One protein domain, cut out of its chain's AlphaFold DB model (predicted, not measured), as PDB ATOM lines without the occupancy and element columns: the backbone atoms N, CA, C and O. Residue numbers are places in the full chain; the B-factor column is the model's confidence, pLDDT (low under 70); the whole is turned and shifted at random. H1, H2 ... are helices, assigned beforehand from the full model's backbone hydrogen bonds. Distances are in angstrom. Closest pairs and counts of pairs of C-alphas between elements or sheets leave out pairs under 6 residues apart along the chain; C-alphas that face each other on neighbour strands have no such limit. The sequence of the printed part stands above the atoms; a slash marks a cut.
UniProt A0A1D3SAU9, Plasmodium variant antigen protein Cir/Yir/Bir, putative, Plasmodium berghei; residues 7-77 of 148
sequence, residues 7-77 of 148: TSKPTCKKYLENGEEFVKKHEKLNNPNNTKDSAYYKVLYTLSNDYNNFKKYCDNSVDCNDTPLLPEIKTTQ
ATOM      1  N   THR A   7     601.471 668.338 706.836       46.50
ATOM      2  CA  THR A   7     600.054 668.037 707.100       46.50
ATOM      3  C   THR A   7     599.804 666.695 707.803       46.50
ATOM      4  O   THR A   7     598.666 666.232 707.844       46.50
ATOM      5  N   SER A   8     600.835 666.040 708.345       52.19
ATOM      6  CA  SER A   8     600.746 664.660 708.847       52.19
ATOM      7  C   SER A   8     600.772 664.491 710.376       52.19
ATOM      8  O   SER A   8     600.398 663.417 710.839       52.19
ATOM      9  N   LYS A   9     601.116 665.546 711.136       57.94
ATOM     10  CA  LYS A   9     601.136 665.716 712.618       57.94
ATOM     11  C   LYS A   9     602.491 666.293 713.054       57.94
ATOM     12  O   LYS A   9     603.374 665.556 713.492       57.94
ATOM     13  N   PRO A  10     602.668 667.613 712.966       55.16
ATOM     14  CA  PRO A  10     603.767 668.287 713.640       55.16
ATOM     15  C   PRO A  10     603.579 668.115 715.152       55.16
ATOM     16  O   PRO A  10     602.552 668.494 715.715       55.16
ATOM     17  N   THR A  11     604.543 667.469 715.804       59.16
ATOM     18  CA  THR A  11     604.543 667.291 717.258       59.16
ATOM     19  C   THR A  11     604.556 668.662 717.926       59.16
ATOM     20  O   THR A  11     605.361 669.519 717.552       59.16
ATOM     21  N   CYS A  12     603.692 668.881 718.926       66.44
ATOM     22  CA  CYS A  12     603.560 670.194 719.568       66.44
ATOM     23  C   CYS A  12     604.894 670.765 720.080       66.44
ATOM     24  O   CYS A  12     605.120 671.971 720.058       66.44
ATOM     25  N   LYS A  13     605.841 669.885 720.417       71.06
ATOM     26  CA  LYS A  13     607.219 670.238 720.752       71.06
ATOM     27  C   LYS A  13     607.888 671.181 719.738       71.06
ATOM     28  O   LYS A  13     608.490 672.165 720.151       71.06
ATOM     29  N   LYS A  14     607.756 670.936 718.426       74.06
ATOM     30  CA  LYS A  14     608.365 671.807 717.402       74.06
ATOM     31  C   LYS A  14     607.699 673.189 717.373       74.06
ATOM     32  O   LYS A  14     608.363 674.196 717.153       74.06
ATOM     33  N   TYR A  15     606.393 673.254 717.630       72.94
ATOM     34  CA  TYR A  15     605.678 674.527 717.737       72.94
ATOM     35  C   TYR A  15     606.060 675.317 718.976       72.94
ATOM     36  O   TYR A  15     606.197 676.533 718.881       72.94
ATOM     37  N   LEU A  16     606.261 674.637 720.103       74.38
ATOM     38  CA  LEU A  16     606.763 675.243 721.330       74.38
ATOM     39  C   LEU A  16     608.153 675.843 721.116       74.38
ATOM     40  O   LEU A  16     608.342 677.027 721.377       74.38
ATOM     41  N   GLU A  17     609.085 675.075 720.547       80.88
ATOM     42  CA  GLU A  17     610.442 675.552 720.236       80.88
ATOM     43  C   GLU A  17     610.414 676.774 719.297       80.88
ATOM     44  O   GLU A  17     611.048 677.797 719.573       80.88
ATOM     45  N   ASN A  18     609.614 676.714 718.229       80.94
ATOM     46  CA  ASN A  18     609.446 677.830 717.296       80.94
ATOM     47  C   ASN A  18     608.771 679.050 717.955       80.94
ATOM     48  O   ASN A  18     609.134 680.193 717.669       80.94
ATOM     49  N   GLY A  19     607.785 678.823 718.826       81.75
ATOM     50  CA  GLY A  19     607.091 679.864 719.580       81.75
ATOM     51  C   GLY A  19     608.027 680.584 720.548       81.75
ATOM     52  O   GLY A  19     608.045 681.812 720.594       81.75
ATOM     53  N   GLU A  20     608.884 679.843 721.250       84.31
ATOM     54  CA  GLU A  20     609.924 680.419 722.099       84.31
ATOM     55  C   GLU A  20     610.937 681.248 721.302       84.31
ATOM     56  O   GLU A  20     611.323 682.342 721.726       84.31
ATOM     57  N   GLU A  21     611.386 680.750 720.149       88.06
ATOM     58  CA  GLU A  21     612.316 681.490 719.295       88.06
ATOM     59  C   GLU A  21     611.677 682.784 718.770       88.06
ATOM     60  O   GLU A  21     612.324 683.839 718.742       88.06
ATOM     61  N   PHE A  22     610.392 682.723 718.409       87.44
ATOM     62  CA  PHE A  22     609.614 683.890 718.012       87.44
ATOM     63  C   PHE A  22     609.538 684.923 719.135       87.44
ATOM     64  O   PHE A  22     609.886 686.080 718.899       87.44
ATOM     65  N   VAL A  23     609.165 684.520 720.353       86.94
ATOM     66  CA  VAL A  23     609.089 685.410 721.524       86.94
ATOM     67  C   VAL A  23     610.432 686.100 721.780       86.94
ATOM     68  O   VAL A  23     610.477 687.323 721.919       86.94
ATOM     69  N   LYS A  24     611.545 685.353 721.739       87.06
ATOM     70  CA  LYS A  24     612.904 685.900 721.920       87.06
ATOM     71  C   LYS A  24     613.276 686.916 720.835       87.06
ATOM     72  O   LYS A  24     613.907 687.933 721.123       87.06
ATOM     73  N   LYS A  25     612.923 686.656 719.571       87.62
ATOM     74  CA  LYS A  25     613.157 687.605 718.466       87.62
ATOM     75  C   LYS A  25     612.264 688.834 718.594       87.62
ATOM     76  O   LYS A  25     612.757 689.943 718.422       87.62
ATOM     77  N   HIS A  26     610.991 688.641 718.927       86.00
ATOM     78  CA  HIS A  26     610.027 689.711 719.147       86.00
ATOM     79  C   HIS A  26     610.508 690.664 720.246       86.00
ATOM     80  O   HIS A  26     610.522 691.870 720.039       86.00
ATOM     81  N   GLU A  27     610.996 690.136 721.371       84.88
ATOM     82  CA  GLU A  27     611.561 690.936 722.460       84.88
ATOM     83  C   GLU A  27     612.765 691.779 722.012       84.88
ATOM     84  O   GLU A  27     612.811 692.978 722.280       84.88
ATOM     85  N   LYS A  28     613.710 691.188 721.269       84.69
ATOM     86  CA  LYS A  28     614.875 691.912 720.722       84.69
ATOM     87  C   LYS A  28     614.482 693.007 719.733       84.69
ATOM     88  O   LYS A  28     615.146 694.036 719.647       84.69
ATOM     89  N   LEU A  29     613.420 692.768 718.973       81.62
ATOM     90  CA  LEU A  29     612.859 693.701 718.002       81.62
ATOM     91  C   LEU A  29     611.980 694.774 718.665       81.62
ATOM     92  O   LEU A  29     611.659 695.785 718.040       81.62
ATOM     93  N   ASN A  30     611.608 694.611 719.931       77.50
ATOM     94  CA  ASN A  30     610.715 695.513 720.640       77.50
ATOM     95  C   ASN A  30     611.430 696.802 721.091       77.50
ATOM     96  O   ASN A  30     611.704 697.023 722.274       77.50
ATOM     97  N   ASN A  31     611.774 697.647 720.119       76.56
ATOM     98  CA  ASN A  31     612.449 698.919 720.335       76.56
ATOM     99  C   ASN A  31     611.431 700.002 720.770       76.56
ATOM    100  O   ASN A  31     610.507 700.300 720.007       76.56
ATOM    101  N   PRO A  32     611.604 700.629 721.951       66.50
ATOM    102  CA  PRO A  32     610.682 701.638 722.483       66.50
ATOM    103  C   PRO A  32     610.647 702.951 721.685       66.50
ATOM    104  O   PRO A  32     609.728 703.747 721.871       66.50
ATOM    105  N   ASN A  33     611.613 703.183 720.790       69.31
ATOM    106  CA  ASN A  33     611.692 704.400 719.975       69.31
ATOM    107  C   ASN A  33     610.725 704.401 718.775       69.31
ATOM    108  O   ASN A  33     610.750 705.324 717.963       69.31
ATOM    109  N   ASN A  34     609.899 703.362 718.624       70.12
ATOM    110  CA  ASN A  34     608.928 703.278 717.543       70.12
ATOM    111  C   ASN A  34     607.621 704.003 717.890       70.12
ATOM    112  O   ASN A  34     607.101 703.911 719.007       70.12
ATOM    113  N   THR A  35     607.053 704.675 716.889       76.19
ATOM    114  CA  THR A  35     605.709 705.264 716.941       76.19
ATOM    115  C   THR A  35     604.666 704.275 716.423       76.19
ATOM    116  O   THR A  35     604.969 703.448 715.554       76.19
ATOM    117  N   LYS A  36     603.424 704.379 716.915       76.06
ATOM    118  CA  LYS A  36     602.299 703.527 716.482       76.06
ATOM    119  C   LYS A  36     602.006 703.632 714.976       76.06
ATOM    120  O   LYS A  36     601.556 702.672 714.360       76.06
ATOM    121  N   ASP A  37     602.346 704.761 714.359       75.94
ATOM    122  CA  ASP A  37     602.139 704.979 712.923       75.94
ATOM    123  C   ASP A  37     603.241 704.389 712.037       75.94
ATOM    124  O   ASP A  37     603.062 704.264 710.821       75.94
ATOM    125  N   SER A  38     604.379 704.008 712.624       82.94
ATOM    126  CA  SER A  38     605.506 703.476 711.865       82.94
ATOM    127  C   SER A  38     605.148 702.154 711.175       82.94
ATOM    128  O   SER A  38     604.466 701.290 711.731       82.94
ATOM    129  N   ALA A  39     605.666 701.961 709.958       79.69
ATOM    130  CA  ALA A  39     605.529 700.691 709.241       79.69
ATOM    131  C   ALA A  39     606.065 699.515 710.076       79.69
ATOM    132  O   ALA A  39     605.485 698.432 710.076       79.69
ATOM    133  N   TYR A  40     607.130 699.761 710.843       80.31
ATOM    134  CA  TYR A  40     607.704 698.795 711.769       80.31
ATOM    135  C   TYR A  40     606.711 698.359 712.855       80.31
ATOM    136  O   TYR A  40     606.501 697.161 713.039       80.31
ATOM    137  N   TYR A  41     606.058 699.312 713.529       83.12
ATOM    138  CA  TYR A  41     605.048 699.007 714.543       83.12
ATOM    139  C   TYR A  41     603.874 698.229 713.954       83.12
ATOM    140  O   TYR A  41     603.458 697.236 714.539       83.12
ATOM    141  N   LYS A  42     603.373 698.619 712.774       83.50
ATOM    142  CA  LYS A  42     602.259 697.921 712.107       83.50
ATOM    143  C   LYS A  42     602.592 696.461 711.800       83.50
ATOM    144  O   LYS A  42     601.761 695.581 712.032       83.50
ATOM    145  N   VAL A  43     603.805 696.193 711.314       85.00
ATOM    146  CA  VAL A  43     604.280 694.822 711.073       85.00
ATOM    147  C   VAL A  43     604.387 694.052 712.388       85.00
ATOM    148  O   VAL A  43     603.862 692.944 712.472       85.00
ATOM    149  N   LEU A  44     605.009 694.637 713.415       85.00
ATOM    150  CA  LEU A  44     605.186 693.985 714.713       85.00
ATOM    151  C   LEU A  44     603.834 693.674 715.376       85.00
ATOM    152  O   LEU A  44     603.610 692.541 715.782       85.00
ATOM    153  N   TYR A  45     602.905 694.633 715.373       84.31
ATOM    154  CA  TYR A  45     601.539 694.485 715.878       84.31
ATOM    155  C   TYR A  45     600.770 693.370 715.165       84.31
ATOM    156  O   TYR A  45     600.156 692.528 715.816       84.31
ATOM    157  N   THR A  46     600.846 693.325 713.833       86.12
ATOM    158  CA  THR A  46     600.204 692.263 713.043       86.12
ATOM    159  C   THR A  46     600.770 690.891 713.415       86.12
ATOM    160  O   THR A  46     600.008 689.968 713.692       86.12
ATOM    161  N   LEU A  47     602.100 690.775 713.514       86.31
ATOM    162  CA  LEU A  47     602.779 689.546 713.939       86.31
ATOM    163  C   LEU A  47     602.357 689.104 715.348       86.31
ATOM    164  O   LEU A  47     602.142 687.914 715.574       86.31
ATOM    165  N   SER A  48     602.224 690.040 716.292       86.38
ATOM    166  CA  SER A  48     601.756 689.738 717.649       86.38
ATOM    167  C   SER A  48     600.315 689.237 717.662       86.38
ATOM    168  O   SER A  48     599.993 688.294 718.385       86.38
ATOM    169  N   ASN A  49     599.447 689.835 716.845       84.62
ATOM    170  CA  ASN A  49     598.045 689.442 716.764       84.62
ATOM    171  C   ASN A  49     597.885 688.048 716.138       84.62
ATOM    172  O   ASN A  49     597.147 687.210 716.658       84.62
ATOM    173  N   ASP A  50     598.639 687.765 715.074       83.25
ATOM    174  CA  ASP A  50     598.687 686.443 714.444       83.25
ATOM    175  C   ASP A  50     599.207 685.372 715.413       83.25
ATOM    176  O   ASP A  50     598.650 684.275 715.480       83.25
ATOM    177  N   TYR A  51     600.223 685.697 716.220       83.38
ATOM    178  CA  TYR A  51     600.723 684.798 717.257       83.38
ATOM    179  C   TYR A  51     599.669 684.503 718.330       83.38
ATOM    180  O   TYR A  51     599.492 683.348 718.709       83.38
ATOM    181  N   ASN A  52     598.927 685.511 718.796       82.69
ATOM    182  CA  ASN A  52     597.855 685.308 719.774       82.69
ATOM    183  C   ASN A  52     596.732 684.420 719.219       82.69
ATOM    184  O   ASN A  52     596.209 683.560 719.928       82.69
ATOM    185  N   ASN A  53     596.392 684.583 717.938       81.88
ATOM    186  CA  ASN A  53     595.433 683.716 717.254       81.88
ATOM    187  C   ASN A  53     595.949 682.274 717.144       81.88
ATOM    188  O   ASN A  53     595.202 681.331 717.407       81.88
ATOM    189  N   PHE A  54     597.228 682.102 716.802       78.81
ATOM    190  CA  PHE A  54     597.887 680.799 716.789       78.81
ATOM    191  C   PHE A  54     597.883 680.148 718.176       78.81
ATOM    192  O   PHE A  54     597.481 678.994 718.304       78.81
ATOM    193  N   LYS A  55     598.241 680.900 719.221       75.88
ATOM    194  CA  LYS A  55     598.203 680.435 720.608       75.88
ATOM    195  C   LYS A  55     596.804 679.966 720.995       75.88
ATOM    196  O   LYS A  55     596.652 678.850 721.465       75.88
ATOM    197  N   LYS A  56     595.766 680.760 720.714       77.25
ATOM    198  CA  LYS A  56     594.375 680.377 720.990       77.25
ATOM    199  C   LYS A  56     593.980 679.088 720.267       77.25
ATOM    200  O   LYS A  56     593.254 678.271 720.822       77.25
ATOM    201  N   TYR A  57     594.425 678.895 719.027       72.44
ATOM    202  CA  TYR A  57     594.200 677.643 718.304       72.44
ATOM    203  C   TYR A  57     594.903 676.458 718.988       72.44
ATOM    204  O   TYR A  57     594.303 675.397 719.146       72.44
ATOM    205  N   CYS A  58     596.139 676.661 719.448       71.00
ATOM    206  CA  CYS A  58     596.916 675.687 720.209       71.00
ATOM    207  C   CYS A  58     596.299 675.344 721.573       71.00
ATOM    208  O   CYS A  58     596.225 674.164 721.889       71.00
ATOM    209  N   ASP A  59     595.794 676.319 722.328       67.81
ATOM    210  CA  ASP A  59     595.145 676.105 723.633       67.81
ATOM    211  C   ASP A  59     593.855 675.262 723.513       67.81
ATOM    212  O   ASP A  59     593.452 674.574 724.445       67.81
ATOM    213  N   ASN A  60     593.198 675.277 722.345       67.19
ATOM    214  CA  ASN A  60     592.044 674.414 722.055       67.19
ATOM    215  C   ASN A  60     592.444 672.992 721.601       67.19
ATOM    216  O   ASN A  60     591.577 672.150 721.366       67.19
ATOM    217  N   SER A  61     593.742 672.717 721.456       63.50
ATOM    218  CA  SER A  61     594.311 671.424 721.085       63.50
ATOM    219  C   SER A  61     595.009 670.807 722.299       63.50
ATOM    220  O   SER A  61     595.842 671.441 722.937       63.50
ATOM    221  N   VAL A  62     594.702 669.541 722.600       56.50
ATOM    222  CA  VAL A  62     595.093 668.838 723.844       56.50
ATOM    223  C   VAL A  62     596.609 668.863 724.135       56.50
ATOM    224  O   VAL A  62     597.002 668.778 725.294       56.50
ATOM    225  N   ASP A  63     597.454 669.055 723.117       61.81
ATOM    226  CA  ASP A  63     598.913 668.925 723.219       61.81
ATOM    227  C   ASP A  63     599.713 670.244 723.334       61.81
ATOM    228  O   ASP A  63     600.937 670.163 723.399       61.81
ATOM    229  N   CYS A  64     599.097 671.442 723.353       61.78
ATOM    230  CA  CYS A  64     599.831 672.725 723.221       61.78
ATOM    231  C   CYS A  64     599.580 673.801 724.299       61.78
ATOM    232  O   CYS A  64     599.685 674.999 724.023       61.78
ATOM    233  N   ASN A  65     599.320 673.393 725.541       61.50
ATOM    234  CA  ASN A  65     598.985 674.315 726.637       61.50
ATOM    235  C   ASN A  65     600.156 675.184 727.158       61.50
ATOM    236  O   ASN A  65     599.916 676.164 727.859       61.50
ATOM    237  N   ASP A  66     601.409 674.879 726.798       68.12
ATOM    238  CA  ASP A  66     602.602 675.564 727.337       68.12
ATOM    239  C   ASP A  66     603.116 676.718 726.450       68.12
ATOM    240  O   ASP A  66     604.265 677.149 726.557       68.12
ATOM    241  N   THR A  67     602.291 677.216 725.523       68.19
ATOM    242  CA  THR A  67     602.730 678.198 724.521       68.19
ATOM    243  C   THR A  67     603.174 679.518 725.187       68.19
ATOM    244  O   THR A  67     602.391 680.127 725.932       68.19
ATOM    245  N   PRO A  68     604.397 680.021 724.908       72.56
ATOM    246  CA  PRO A  68     604.965 681.149 725.639       72.56
ATOM    247  C   PRO A  68     604.193 682.454 725.406       72.56
ATOM    248  O   PRO A  68     603.599 682.686 724.351       72.56
ATOM    249  N   LEU A  69     604.177 683.318 726.422       75.94
ATOM    250  CA  LEU A  69     603.509 684.618 726.369       75.94
ATOM    251  C   LEU A  69     604.328 685.621 725.555       75.94
ATOM    252  O   LEU A  69     605.554 685.669 725.650       75.94
ATOM    253  N   LEU A  70     603.630 686.448 724.780       82.69
ATOM    254  CA  LEU A  70     604.262 687.529 724.042       82.69
ATOM    255  C   LEU A  70     604.473 688.746 724.955       82.69
ATOM    256  O   LEU A  70     603.522 689.158 725.623       82.69
ATOM    257  N   PRO A  71     605.671 689.354 724.981       76.75
ATOM    258  CA  PRO A  71     605.870 690.618 725.676       76.75
ATOM    259  C   PRO A  71     605.101 691.748 724.981       76.75
ATOM    260  O   PRO A  71     604.977 691.775 723.756       76.75
ATOM    261  N   GLU A  72     604.620 692.704 725.772       77.75
ATOM    262  CA  GLU A  72     603.884 693.872 725.286       77.75
ATOM    263  C   GLU A  72     604.760 694.748 724.378       77.75
ATOM    264  O   GLU A  72     605.937 694.990 724.670       77.75
ATOM    265  N   ILE A  73     604.203 695.235 723.265       77.69
ATOM    266  CA  ILE A  73     604.928 696.105 722.333       77.69
ATOM    267  C   ILE A  73     605.159 697.468 722.997       77.69
ATOM    268  O   ILE A  73     604.217 698.187 723.319       77.69
ATOM    269  N   LYS A  74     606.426 697.849 723.161       74.00
ATOM    270  CA  LYS A  74     606.837 699.133 723.728       74.00
ATOM    271  C   LYS A  74     606.690 700.218 722.668       74.00
ATOM    272  O   LYS A  74     607.176 700.071 721.549       74.00
ATOM    273  N   THR A  75     606.074 701.336 723.036       67.25
ATOM    274  CA  THR A  75     606.015 702.529 722.182       67.25
ATOM    275  C   THR A  75     606.370 703.767 722.982       67.25
ATOM    276  O   THR A  75     606.207 703.799 724.200       67.25
ATOM    277  N   THR A  76     606.834 704.811 722.295       60.03
ATOM    278  CA  THR A  76     607.183 706.097 722.924       60.03
ATOM    279  C   THR A  76     605.966 706.785 723.573       60.03
ATOM    280  O   THR A  76     606.124 707.674 724.402       60.03
ATOM    281  N   GLN A  77     604.741 706.349 723.256       58.28
ATOM    282  CA  GLN A  77     603.493 706.834 723.847       58.28
ATOM    283  C   GLN A  77     602.972 705.887 724.937       58.28
ATOM    284  O   GLN A  77     601.894 705.310 724.812       58.28
TER     285      GLN A  77
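What this domain is: This is residues 7 to 77 of the 148 residues of the protein "Plasmodium variant antigen protein Cir/Yir/Bir, putative" of Plasmodium berghei (UniProt A0A1D3SAU9). Two long helices, H1 then H2, stand side by side and run opposite ways, and the last stretch, residues 60 to 77, folds back along one side of the pair as an extended third strip. The 71 printed residues hold these two named helices and no named strand, an all-helix class. The whole is a rod of 41 by 19 by 17 A, only just loose, close to compact, with a radius of gyration of the C-alphas of 13.8 A.

How they stand to each other: H1, residues 12 to 29, and H2, residues 39 to 59, are close but not clearly touching; their closest C-alphas, those of His 26 and Leu 44, are 7.8 A apart. They run opposite ways at a shallow tilt of 24 degrees. In H1 and H2 every O i to N i+4 pair is within hydrogen-bond range.

Where its parts are: H1 begins at C-alpha 12 (603.560, 670.194, 719.568) and is 25.3 A long. H2, 30.3 A long, ends at C-alpha 59 (595.145, 676.105, 723.633).

The domain as a whole: The C-alphas of Ser 8 and Gln 77, the two farthest apart, are 44.8 A apart. The printed part has no cut, and the link from H1 to H2 is short. Confidence is under 70 at residues 7 to 12, 32 to 33, 59 to 67 and 75 to 77.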